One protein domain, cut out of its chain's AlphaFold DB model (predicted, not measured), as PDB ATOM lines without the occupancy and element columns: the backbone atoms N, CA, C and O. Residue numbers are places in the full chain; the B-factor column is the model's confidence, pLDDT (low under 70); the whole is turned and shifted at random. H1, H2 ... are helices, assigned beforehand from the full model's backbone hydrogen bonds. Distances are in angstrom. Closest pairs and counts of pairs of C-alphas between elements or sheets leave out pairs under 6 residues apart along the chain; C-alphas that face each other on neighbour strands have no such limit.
ATOM      1  N   HIS A   2     207.646 130.065  82.827       40.59
ATOM      2  CA  HIS A   2     209.063 129.855  83.140       40.59
ATOM      3  C   HIS A   2     209.186 128.574  83.976       40.59
ATOM      4  O   HIS A   2     208.924 128.580  85.176       40.59
ATOM      5  N   GLY A   3     209.506 127.451  83.330       39.34
ATOM      6  CA  GLY A   3     209.820 126.204  84.026       39.34
ATOM      7  C   GLY A   3     211.241 126.274  84.578       39.34
ATOM      8  O   GLY A   3     212.185 126.405  83.807       39.34
ATOM      9  N   PHE A   4     211.399 126.202  85.898       52.19
ATOM     10  CA  PHE A   4     212.709 126.080  86.539       52.19
ATOM     11  C   PHE A   4     212.897 124.625  86.981       52.19
ATOM     12  O   PHE A   4     212.216 124.153  87.892       52.19
ATOM     13  N   GLN A   5     213.838 123.909  86.361       50.62
ATOM     14  CA  GLN A   5     214.384 122.688  86.955       50.62
ATOM     15  C   GLN A   5     215.314 123.122  88.092       50.62
ATOM     16  O   GLN A   5     216.380 123.685  87.859       50.62
ATOM     17  N   THR A   6     214.879 122.934  89.337       50.84
ATOM     18  CA  THR A   6     215.775 123.098  90.490       50.84
ATOM     19  C   THR A   6     216.611 121.830  90.644       50.84
ATOM     20  O   THR A   6     216.145 120.750  90.298       50.84
ATOM     21  N   PHE A   7     217.827 121.966  91.176       48.03
ATOM     22  CA  PHE A   7     218.879 120.946  91.351       48.03
ATOM     23  C   PHE A   7     218.498 119.629  92.064       48.03
ATOM     24  O   PHE A   7     219.359 118.785  92.284       48.03
ATOM     25  N   ALA A   8     217.235 119.419  92.419       56.06
ATOM     26  CA  ALA A   8     216.757 118.194  93.037       56.06
ATOM     27  C   ALA A   8     215.675 117.569  92.155       56.06
ATOM     28  O   ALA A   8     214.771 118.285  91.724       56.06
ATOM     29  N   SER A   9     215.804 116.254  91.951       64.62
ATOM     30  CA  SER A   9     215.085 115.236  91.146       64.62
ATOM     31  C   SER A   9     213.599 115.424  90.774       64.62
ATOM     32  O   SER A   9     213.055 114.640  90.004       64.62
ATOM     33  N   VAL A  10     212.927 116.461  91.266       79.94
ATOM     34  CA  VAL A  10     211.513 116.766  91.056       79.94
ATOM     35  C   VAL A  10     211.340 118.042  90.235       79.94
ATOM     36  O   VAL A  10     211.649 119.148  90.695       79.94
ATOM     37  N   THR A  11     210.761 117.880  89.046       84.06
ATOM     38  CA  THR A  11     210.342 118.974  88.160       84.06
ATOM     39  C   THR A  11     209.260 119.823  88.820       84.06
ATOM     40  O   THR A  11     208.288 119.296  89.361       84.06
ATOM     41  N   ARG A  12     209.422 121.149  88.762       84.00
ATOM     42  CA  ARG A  12     208.474 122.114  89.327       84.00
ATOM     43  C   ARG A  12     207.985 123.094  88.277       84.00
ATOM     44  O   ARG A  12     208.775 123.624  87.498       84.00
ATOM     45  N   THR A  13     206.697 123.399  88.328       88.94
ATOM     46  CA  THR A  13     206.082 124.484  87.569       88.94
ATOM     47  C   THR A  13     205.869 125.665  88.501       88.94
ATOM     48  O   THR A  13     205.006 125.630  89.376       88.94
ATOM     49  N   ILE A  14     206.661 126.719  88.313       89.44
ATOM     50  CA  ILE A  14     206.532 127.952  89.089       89.44
ATOM     51  C   ILE A  14     205.556 128.882  88.368       89.44
ATOM     52  O   ILE A  14     205.798 129.310  87.237       89.44
ATOM     53  N   LYS A  15     204.435 129.174  89.025       91.06
ATOM     54  CA  LYS A  15     203.431 130.143  88.589       91.06
ATOM     55  C   LYS A  15     203.756 131.512  89.166       91.06
ATOM     56  O   LYS A  15     204.193 131.637  90.311       91.06
ATOM     57  N   GLU A  16     203.552 132.544  88.360       91.69
ATOM     58  CA  GLU A  16     203.694 133.917  88.824       91.69
ATOM     59  C   GLU A  16     202.671 134.219  89.923       91.69
ATOM     60  O   GLU A  16     201.514 133.807  89.853       91.69
ATOM     61  N   VAL A  17     203.119 134.927  90.955       92.94
ATOM     62  CA  VAL A  17     202.267 135.402  92.041       92.94
ATOM     63  C   VAL A  17     202.237 136.919  91.959       92.94
ATOM     64  O   VAL A  17     203.250 137.577  92.194       92.94
ATOM     65  N   ILE A  18     201.075 137.470  91.620       94.62
ATOM     66  CA  ILE A  18     200.887 138.905  91.403       94.62
ATOM     67  C   ILE A  18     200.050 139.468  92.551       94.62
ATOM     68  O   ILE A  18     198.912 139.058  92.752       94.62
ATOM     69  N   PHE A  19     200.603 140.437  93.281       95.81
ATOM     70  CA  PHE A  19     199.911 141.100  94.397       95.81
ATOM     71  C   PHE A  19     199.289 142.454  94.018       95.81
ATOM     72  O   PHE A  19     198.457 142.996  94.745       95.81
ATOM     73  N   GLY A  20     199.653 143.024  92.873       95.56
ATOM     74  CA  GLY A  20     199.093 144.292  92.419       95.56
ATOM     75  C   GLY A  20     199.714 144.779  91.123       95.56
ATOM     76  O   GLY A  20     200.612 144.142  90.571       95.56
ATOM     77  N   ASN A  21     199.219 145.919  90.645       96.00
ATOM     78  CA  ASN A  21     199.693 146.552  89.422       96.00
ATOM     79  C   ASN A  21     199.983 148.040  89.657       96.00
ATOM     80  O   ASN A  21     199.077 148.810  89.966       96.00
ATOM     81  N   LEU A  22     201.237 148.446  89.444       96.31
ATOM     82  CA  LEU A  22     201.703 149.819  89.659       96.31
ATOM     83  C   LEU A  22     201.080 150.852  88.707       96.31
ATOM     84  O   LEU A  22     201.118 152.040  89.004       96.31
ATOM     85  N   THR A  23     200.495 150.434  87.579       97.12
ATOM     86  CA  THR A  23     199.751 151.355  86.701       97.12
ATOM     87  C   THR A  23     198.360 151.689  87.235       97.12
ATOM     88  O   THR A  23     197.733 152.628  86.751       97.12
ATOM     89  N   LYS A  24     197.866 150.917  88.212       96.75
ATOM     90  CA  LYS A  24     196.523 151.052  88.793       96.75
ATOM     91  C   LYS A  24     196.540 151.474  90.260       96.75
ATOM     92  O   LYS A  24     195.568 152.054  90.725       96.75
ATOM     93  N   GLU A  25     197.602 151.149  90.988       96.62
ATOM     94  CA  GLU A  25     197.691 151.290  92.442       96.62
ATOM     95  C   GLU A  25     199.067 151.839  92.832       96.62
ATOM     96  O   GLU A  25     200.072 151.514  92.194       96.62
ATOM     97  N   HIS A  26     199.150 152.628  93.908       97.06
ATOM     98  CA  HIS A  26     200.452 153.056  94.413       97.06
ATOM     99  C   HIS A  26     201.207 151.879  95.039       97.06
ATOM    100  O   HIS A  26     200.627 150.986  95.659       97.06
ATOM    101  N   LEU A  27     202.540 151.916  94.942       96.81
ATOM    102  CA  LEU A  27     203.417 150.888  95.510       96.81
ATOM    103  C   LEU A  27     203.129 150.630  96.995       96.81
ATOM    104  O   LEU A  27     203.106 149.480  97.425       96.81
ATOM    105  N   LEU A  28     202.902 151.691  97.774       97.56
ATOM    106  CA  LEU A  28     202.657 151.579  99.211       97.56
ATOM    107  C   LEU A  28     201.341 150.852  99.522       97.56
ATOM    108  O   LEU A  28     201.273 150.133 100.517       97.56
ATOM    109  N   ASP A  29     200.333 151.001  98.664       97.69
ATOM    110  CA  ASP A  29     199.046 150.323  98.817       97.69
ATOM    111  C   ASP A  29     199.208 148.827  98.548       97.69
ATOM    112  O   ASP A  29     198.832 148.009  99.387       97.69
ATOM    113  N   ILE A  30     199.888 148.462  97.453       97.50
ATOM    114  CA  ILE A  30     200.233 147.064  97.139       97.50
ATOM    115  C   ILE A  30     201.072 146.449  98.267       97.50
ATOM    116  O   ILE A  30     200.811 145.328  98.699       97.50
ATOM    117  N   TRP A  31     202.050 147.193  98.790       96.56
ATOM    118  CA  TRP A  31     202.922 146.741  99.876       96.56
ATOM    119  C   TRP A  31     202.158 146.432 101.173       96.56
ATOM    120  O   TRP A  31     202.553 145.558 101.949       96.56
ATOM    121  N   ARG A  32     201.063 147.157 101.420       97.25
ATOM    122  CA  ARG A  32     200.218 147.020 102.613       97.25
ATOM    123  C   ARG A  32     199.075 146.023 102.444       97.25
ATOM    124  O   ARG A  32     198.428 145.716 103.444       97.25
ATOM    125  N   LYS A  33     198.840 145.492 101.239       97.88
ATOM    126  CA  LYS A  33     197.790 144.496 100.999       97.88
ATOM    127  C   LYS A  33     197.937 143.294 101.938       97.88
ATOM    128  O   LYS A  33     199.039 142.736 102.022       97.88
ATOM    129  N   PRO A  34     196.864 142.867 102.629       96.94
ATOM    130  CA  PRO A  34     196.925 141.766 103.587       96.94
ATOM    131  C   PRO A  34     197.524 140.483 103.005       96.94
ATOM    132  O   PRO A  34     198.270 139.792 103.694       96.94
ATOM    133  N   GLU A  35     197.258 140.186 101.733       95.38
ATOM    134  CA  GLU A  35     197.753 138.987 101.052       95.38
ATOM    135  C   GLU A  35     199.275 139.039 100.890       95.38
ATOM    136  O   GLU A  35     199.975 138.072 101.204       95.38
ATOM    137  N   TYR A  36     199.802 140.192 100.467       96.06
ATOM    138  CA  TYR A  36     201.241 140.386 100.319       96.06
ATOM    139  C   TYR A  36     201.949 140.443 101.671       96.06
ATOM    140  O   TYR A  36     203.021 139.863 101.835       96.06
ATOM    141  N   VAL A  37     201.332 141.081 102.672       96.25
ATOM    142  CA  VAL A  37     201.846 141.094 104.046       96.25
ATOM    143  C   VAL A  37     201.904 139.682 104.620       96.25
ATOM    144  O   VAL A  37     202.928 139.302 105.183       96.25
ATOM    145  N   LYS A  38     200.855 138.878 104.446       94.94
ATOM    146  CA  LYS A  38     200.844 137.483 104.892       94.94
ATOM    147  C   LYS A  38     201.967 136.692 104.223       94.94
ATOM    148  O   LYS A  38     202.762 136.072 104.923       94.94
ATOM    149  N   PHE A  39     202.082 136.775 102.897       94.56
ATOM    150  CA  PHE A  39     203.124 136.075 102.148       94.56
ATOM    151  C   PHE A  39     204.537 136.498 102.577       94.56
ATOM    152  O   PHE A  39     205.344 135.646 102.953       94.56
ATOM    153  N   ARG A  40     204.837 137.806 102.593       93.44
ATOM    154  CA  ARG A  40     206.178 138.310 102.937       93.44
ATOM    155  C   ARG A  40     206.575 137.962 104.369       93.44
ATOM    156  O   ARG A  40     207.733 137.647 104.606       93.44
ATOM    157  N   MET A  41     205.628 137.969 105.312       94.56
ATOM    158  CA  MET A  41     205.892 137.583 106.701       94.56
ATOM    159  C   MET A  41     206.108 136.073 106.829       94.56
ATOM    160  O   MET A  41     207.014 135.660 107.549       94.56
ATOM    161  N   SER A  42     205.339 135.248 106.108       92.50
ATOM    162  CA  SER A  42     205.583 133.802 106.067       92.50
ATOM    163  C   SER A  42     206.975 133.485 105.528       92.50
ATOM    164  O   SER A  42     207.666 132.664 106.123       92.50
ATOM    165  N   VAL A  43     207.415 134.158 104.458       91.56
ATOM    166  CA  VAL A  43     208.772 134.003 103.900       91.56
ATOM    167  C   VAL A  43     209.835 134.490 104.882       91.56
ATOM    168  O   VAL A  43     210.766 133.749 105.175       91.56
ATOM    169  N   TYR A  44     209.679 135.696 105.433       91.50
ATOM    170  CA  TYR A  44     210.665 136.307 106.329       91.50
ATOM    171  C   TYR A  44     210.907 135.490 107.603       91.50
ATOM    172  O   TYR A  44     212.047 135.302 108.013       91.50
ATOM    173  N   PHE A  45     209.839 134.978 108.220       92.81
ATOM    174  CA  PHE A  45     209.933 134.141 109.421       92.81
ATOM    175  C   PHE A  45     210.060 132.649 109.116       92.81
ATOM    176  O   PHE A  45     209.984 131.841 110.039       92.81
ATOM    177  N   PHE A  46     210.183 132.282 107.838       90.12
ATOM    178  CA  PHE A  46     210.229 130.897 107.387       90.12
ATOM    179  C   PHE A  46     209.091 130.039 107.982       90.12
ATOM    180  O   PHE A  46     209.277 128.897 108.398       90.12
ATOM    181  N   LYS A  47     207.871 130.595 108.043       92.00
ATOM    182  CA  LYS A  47     206.653 129.898 108.504       92.00
ATOM    183  C   LYS A  47     206.088 128.991 107.410       92.00
ATOM    184  O   LYS A  47     204.930 129.105 107.012       92.00
ATOM    185  N   MET A  48     206.938 128.116 106.897       92.06
ATOM    186  CA  MET A  48     206.632 127.158 105.847       92.06
ATOM    187  C   MET A  48     207.507 125.914 106.018       92.06
ATOM    188  O   MET A  48     208.595 126.004 106.588       92.06
ATOM    189  N   PRO A  49     207.061 124.749 105.533       92.25
ATOM    190  CA  PRO A  49     207.887 123.550 105.545       92.25
ATOM    191  C   PRO A  49     209.096 123.708 104.607       92.25
ATOM    192  O   PRO A  49     209.007 124.362 103.568       92.25
ATOM    193  N   SER A  50     210.213 123.040 104.914       89.75
ATOM    194  CA  SER A  50     211.338 122.904 103.973       89.75
ATOM    195  C   SER A  50     210.984 121.887 102.877       89.75
ATOM    196  O   SER A  50     211.423 120.740 102.885       89.75
ATOM    197  N   CYS A  51     210.151 122.281 101.906       89.75
ATOM    198  CA  CYS A  51     209.843 121.436 100.742       89.75
ATOM    199  C   CYS A  51     211.043 121.268  99.798       89.75
ATOM    200  O   CYS A  51     210.996 120.439  98.886       89.75
ATOM    201  N   PHE A  52     212.093 122.073  99.977       85.50
ATOM    202  CA  PHE A  52     213.340 121.944  99.236       85.50
ATOM    203  C   PHE A  52     214.102 120.672  99.632       85.50
ATOM    204  O   PHE A  52     214.458 119.904  98.738       85.50
ATOM    205  N   GLU A  53     214.252 120.422 100.937       85.75
ATOM    206  CA  GLU A  53     215.051 119.321 101.513       85.75
ATOM    207  C   GLU A  53     214.202 118.157 102.044       85.75
ATOM    208  O   GLU A  53     214.722 117.182 102.579       85.75
ATOM    209  N   CYS A  54     212.877 118.246 101.923       88.56
ATOM    210  CA  CYS A  54     211.968 117.211 102.398       88.56
ATOM    211  C   CYS A  54     212.287 115.846 101.764       88.56
ATOM    212  O   CYS A  54     212.211 115.693 100.544       88.56
ATOM    213  N   GLY A  55     212.536 114.825 102.590       89.56
ATOM    214  CA  GLY A  55     212.788 113.454 102.121       89.56
ATOM    215  C   GLY A  55     211.608 112.813 101.377       89.56
ATOM    216  O   GLY A  55     211.792 111.852 100.642       89.56
ATOM    217  N   LEU A  56     210.396 113.365 101.513       90.06
ATOM    218  CA  LEU A  56     209.201 112.919 100.785       90.06
ATOM    219  C   LEU A  56     208.971 113.682  99.472       90.06
ATOM    220  O   LEU A  56     207.967 113.446  98.804       90.06
ATOM    221  N   ARG A  57     209.860 114.613  99.096       88.38
ATOM    222  CA  ARG A  57     209.708 115.495  97.925       88.38
ATOM    223  C   ARG A  57     209.411 114.727  96.634       88.38
ATOM    224  O   ARG A  57     208.559 115.170  95.874       88.38
ATOM    225  N   GLU A  58     210.052 113.582  96.408       87.38
ATOM    226  CA  GLU A  58     209.850 112.750  95.206       87.38
ATOM    227  C   GLU A  58     208.451 112.133  95.112       87.38
ATOM    228  O   GLU A  58     207.941 111.911  94.018       87.38
ATOM    229  N   TYR A  59     207.797 111.930  96.255       90.12
ATOM    230  CA  TYR A  59     206.463 111.339  96.357       90.12
ATOM    231  C   TYR A  59     205.378 112.377  96.679       90.12
ATOM    232  O   TYR A  59     204.212 112.030  96.863       90.12
ATOM    233  N   CYS A  60     205.736 113.661  96.766       90.44
ATOM    234  CA  CYS A  60     204.835 114.724  97.193       90.44
ATOM    235  C   CYS A  60     204.462 115.642  96.026       90.44
ATOM    236  O   CYS A  60     205.211 116.556  95.661       90.44
ATOM    237  N   TYR A  61     203.250 115.450  95.497       90.44
ATOM    238  CA  TYR A  61     202.704 116.252  94.396       90.44
ATOM    239  C   TYR A  61     202.634 117.752  94.716       90.44
ATOM    240  O   TYR A  61     202.864 118.580  93.838       90.44
ATOM    241  N   ILE A  62     202.403 118.113  95.982       90.94
ATOM    242  CA  ILE A  62     202.330 119.512  96.438       90.94
ATOM    243  C   ILE A  62     203.635 120.258  96.125       90.94
ATOM    244  O   ILE A  62     203.618 121.438  95.800       90.94
ATOM    245  N   THR A  63     204.777 119.561  96.140       89.81
ATOM    246  CA  THR A  63     206.075 120.186  95.860       89.81
ATOM    247  C   THR A  63     206.312 120.506  94.385       89.81
ATOM    248  O   THR A  63     207.313 121.146  94.072       89.81
ATOM    249  N   THR A  64     205.427 120.077  93.478       89.75
ATOM    250  CA  THR A  64     205.564 120.292  92.028       89.75
ATOM    251  C   THR A  64     205.132 121.690  91.582       89.75
ATOM    252  O   THR A  64     205.453 122.090  90.463       89.75
ATOM    253  N   SER A  65     204.454 122.468  92.431       91.25
ATOM    254  CA  SER A  65     204.108 123.864  92.155       91.25
ATOM    255  C   SER A  65     204.311 124.753  93.385       91.25
ATOM    256  O   SER A  65     204.552 124.277  94.489       91.25
ATOM    257  N   ASN A  66     204.254 126.070  93.191       92.06
ATOM    258  CA  ASN A  66     204.322 127.069  94.266       92.06
ATOM    259  C   ASN A  66     202.933 127.538  94.740       92.06
ATOM    260  O   ASN A  66     202.812 128.561  95.416       92.06
ATOM    261  N   GLU A  67     201.879 126.815  94.363       93.81
ATOM    262  CA  GLU A  67     200.499 127.197  94.671       93.81
ATOM    263  C   GLU A  67     200.117 126.878  96.113       93.81
ATOM    264  O   GLU A  67     199.310 127.598  96.691       93.81
ATOM    265  N   SER A  68     200.692 125.830  96.707       94.00
ATOM    266  CA  SER A  68     200.386 125.432  98.082       94.00
ATOM    267  C   SER A  68     201.525 124.649  98.733       94.00
ATOM    268  O   SER A  68     202.375 124.102  98.034       94.00
ATOM    269  N   ASP A  69     201.533 124.578 100.064       93.69
ATOM    270  CA  ASP A  69     202.361 123.645 100.835       93.69
ATOM    271  C   ASP A  69     201.529 122.810 101.824       93.69
ATOM    272  O   ASP A  69     200.330 123.030 102.002       93.69
ATOM    273  N   CYS A  70     202.161 121.827 102.479       93.38
ATOM    274  CA  CYS A  70     201.482 120.933 103.421       93.38
ATOM    275  C   CYS A  70     201.030 121.610 104.727       93.38
ATOM    276  O   CYS A  70     200.283 121.000 105.487       93.38
ATOM    277  N   TRP A  71     201.460 122.847 104.996       93.88
ATOM    278  CA  TRP A  71     200.974 123.655 106.120       93.88
ATOM    279  C   TRP A  71     199.802 124.560 105.712       93.88
ATOM    280  O   TRP A  71     199.241 125.260 106.553       93.88
ATOM    281  N   GLY A  72     199.407 124.537 104.435       92.75
ATOM    282  CA  GLY A  72     198.285 125.303 103.909       92.75
ATOM    283  C   GLY A  72     198.628 126.745 103.533       92.75
ATOM    284  O   GLY A  72     197.711 127.557 103.383       92.75
ATOM    285  N   ASN A  73     199.909 127.106 103.370       93.62
ATOM    286  CA  ASN A  73     200.234 128.426 102.825       93.62
ATOM    287  C   ASN A  73     199.918 128.475 101.330       93.62
ATOM    288  O   ASN A  73     200.298 127.581 100.579       93.62
ATOM    289  N   VAL A  74     199.268 129.558 100.905       93.88
ATOM    290  CA  VAL A  74     198.894 129.823  99.513       93.88
ATOM    291  C   VAL A  74     199.124 131.314  99.245       93.88
ATOM    292  O   VAL A  74     198.474 132.136  99.899       93.88
ATOM    293  N   PRO A  75     200.022 131.696  98.322       93.38
ATOM    294  CA  PRO A  75     201.045 130.867  97.671       93.38
ATOM    295  C   PRO A  75     202.228 130.574  98.611       93.38
ATOM    296  O   PRO A  75     202.338 131.165  99.688       93.38
ATOM    297  N   THR A  76     203.140 129.686  98.204       92.81
ATOM    298  CA  THR A  76     204.286 129.262  99.029       92.81
ATOM    299  C   THR A  76     205.641 129.485  98.343       92.81
ATOM    300  O   THR A  76     205.764 129.403  97.122       92.81
ATOM    301  N   CYS A  77     206.688 129.744  99.134       91.75
ATOM    302  CA  CYS A  77     208.100 129.702  98.710       91.75
ATOM    303  C   CYS A  77     208.856 128.586  99.475       91.75
ATOM    304  O   CYS A  77     210.079 128.595  99.570       91.75
ATOM    305  N   ALA A  78     208.138 127.565  99.967       91.75
ATOM    306  CA  ALA A  78     208.685 126.424 100.712       91.75
ATOM    307  C   ALA A  78     209.807 125.668  99.979       91.75
ATOM    308  O   ALA A  78     210.660 125.039 100.606       91.75
ATOM    309  N   SER A  79     209.823 125.715  98.645       90.06
ATOM    310  CA  SER A  79     210.888 125.144  97.815       90.06
ATOM    311  C   SER A  79     211.652 126.181  96.992       90.06
ATOM    312  O   SER A  79     212.300 125.798  96.017       90.06
ATOM    313  N   CYS A  80     211.514 127.480  97.282       88.06
ATOM    314  CA  CYS A  80     212.095 128.512  96.432       88.06
ATOM    315  C   CYS A  80     213.563 128.785  96.827       88.06
ATOM    316  O   CYS A  80     213.837 129.025  97.997       88.06
ATOM    317  N   PRO A  81     214.536 128.717  95.894       87.25
ATOM    318  CA  PRO A  81     215.963 128.750  96.252       87.25
ATOM    319  C   PRO A  81     216.408 130.005  97.010       87.25
ATOM    320  O   PRO A  81     217.381 129.956  97.752       87.25
ATOM    321  N   TYR A  82     215.685 131.115  96.840       86.31
ATOM    322  CA  TYR A  82     215.925 132.359  97.567       86.31
ATOM    323  C   TYR A  82     215.582 132.263  99.060       86.31
ATOM    324  O   TYR A  82     216.307 132.828  99.869       86.31
ATOM    325  N   SER A  83     214.510 131.558  99.457       85.81
ATOM    326  CA  SER A  83     214.187 131.391 100.890       85.81
ATOM    327  C   SER A  83     215.140 130.433 101.594       85.81
ATOM    328  O   SER A  83     215.342 130.557 102.796       85.81
ATOM    329  N   HIS A  84     215.729 129.506 100.838       84.31
ATOM    330  CA  HIS A  84     216.747 128.560 101.300       84.31
ATOM    331  C   HIS A  84     218.172 129.093 101.161       84.31
ATOM    332  O   HIS A  84     219.119 128.345 101.371       84.31
ATOM    333  N   ASP A  85     218.333 130.361 100.774       84.19
ATOM    334  CA  ASP A  85     219.636 131.021 100.672       84.19
ATOM    335  C   ASP A  85     220.622 130.367  99.675       84.19
ATOM    336  O   ASP A  85     221.817 130.651  99.664       84.19
ATOM    337  N   VAL A  86     220.109 129.511  98.785       86.19
ATOM    338  CA  VAL A  86     220.871 128.837  97.722       86.19
ATOM    339  C   VAL A  86     221.184 129.806  96.582       86.19
ATOM    340  O   VAL A  86     222.202 129.680  95.904       86.19
ATOM    341  N   VAL A  87     220.294 130.775  96.351       86.31
ATOM    342  CA  VAL A  87     220.451 131.816  95.333       86.31
ATOM    343  C   VAL A  87     220.295 133.175  95.996       86.31
ATOM    344  O   VAL A  87     219.364 133.402  96.767       86.31
ATOM    345  N   ARG A  88     221.189 134.099  95.649       83.69
ATOM    346  CA  ARG A  88     221.144 135.503  96.058       83.69
ATOM    347  C   ARG A  88     221.244 136.386  94.822       83.69
ATOM    348  O   ARG A  88     221.843 135.984  93.826       83.69
ATOM    349  N   CYS A  89     220.673 137.585  94.891       82.94
ATOM    350  CA  CYS A  89     220.922 138.585  93.858       82.94
ATOM    351  C   CYS A  89     222.413 138.960  93.901       82.94
ATOM    352  O   CYS A  89     222.889 139.314  94.986       82.94
ATOM    353  N   PRO A  90     223.156 138.877  92.782       81.31
ATOM    354  CA  PRO A  90     224.456 139.523  92.704       81.31
ATOM    355  C   PRO A  90     224.224 141.033  92.857       81.31
ATOM    356  O   PRO A  90     223.300 141.572  92.245       81.31
ATOM    357  N   LEU A  91     224.982 141.662  93.757       61.09
ATOM    358  CA  LEU A  91     224.967 143.111  93.974       61.09
ATOM    359  C   LEU A  91     225.317 143.871  92.690       61.09
ATOM    360  O   LEU A  91     226.182 143.369  91.937       61.09
TER     361      LEU A  91
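AT A GLANCE: This is residues 2 to 91 of the 91 residues of a protein of Desulfurococcaceae archaeon (UniProt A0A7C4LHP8). Little regular structure: a mostly looped body with H1 and H2 forming a corner toward one end and H3 among loops at the other. Residues 2 to 26 fold back, then run lengthwise to H1; residues 85 to 91 stick out. The 90 printed residues have three named helices, H1, H2, H3, and no named strand; the class is all helix, with 21 residues in helices. It is only just compact, close to loose, with radius of gyration of the C-alphas 14.1 A, spanning 41 by 30 by 22 A.

HOW THE PARTS SIT: Residues 3 to 4 pair antiparallel with 12 to 13. H1, residues 27 to 32, and H2, residues 34 to 44, are close but not clearly touching, about perpendicular at 79 degrees; their closest C-alphas, Trp 31 and Val 37, are 7.1 A apart. H3, residues 61 to 64, is apart from both. Every O i to N i+4 pair is within hydrogen-bond range in H1 and H2; H3 is too short for one.

IN THESE COORDINATES: H1 begins at C-alpha 27, (203.417, 150.888, 95.510). H2 spans 15.0 A from first to last C-alpha. H3 ends at C-alpha 64, (205.564, 120.292, 92.028).

THE WHOLE: The printed part has no cut. The link H2 to H3 is long, 16 residues. Residues 2 to 9 and 91 have pLDDT under 70.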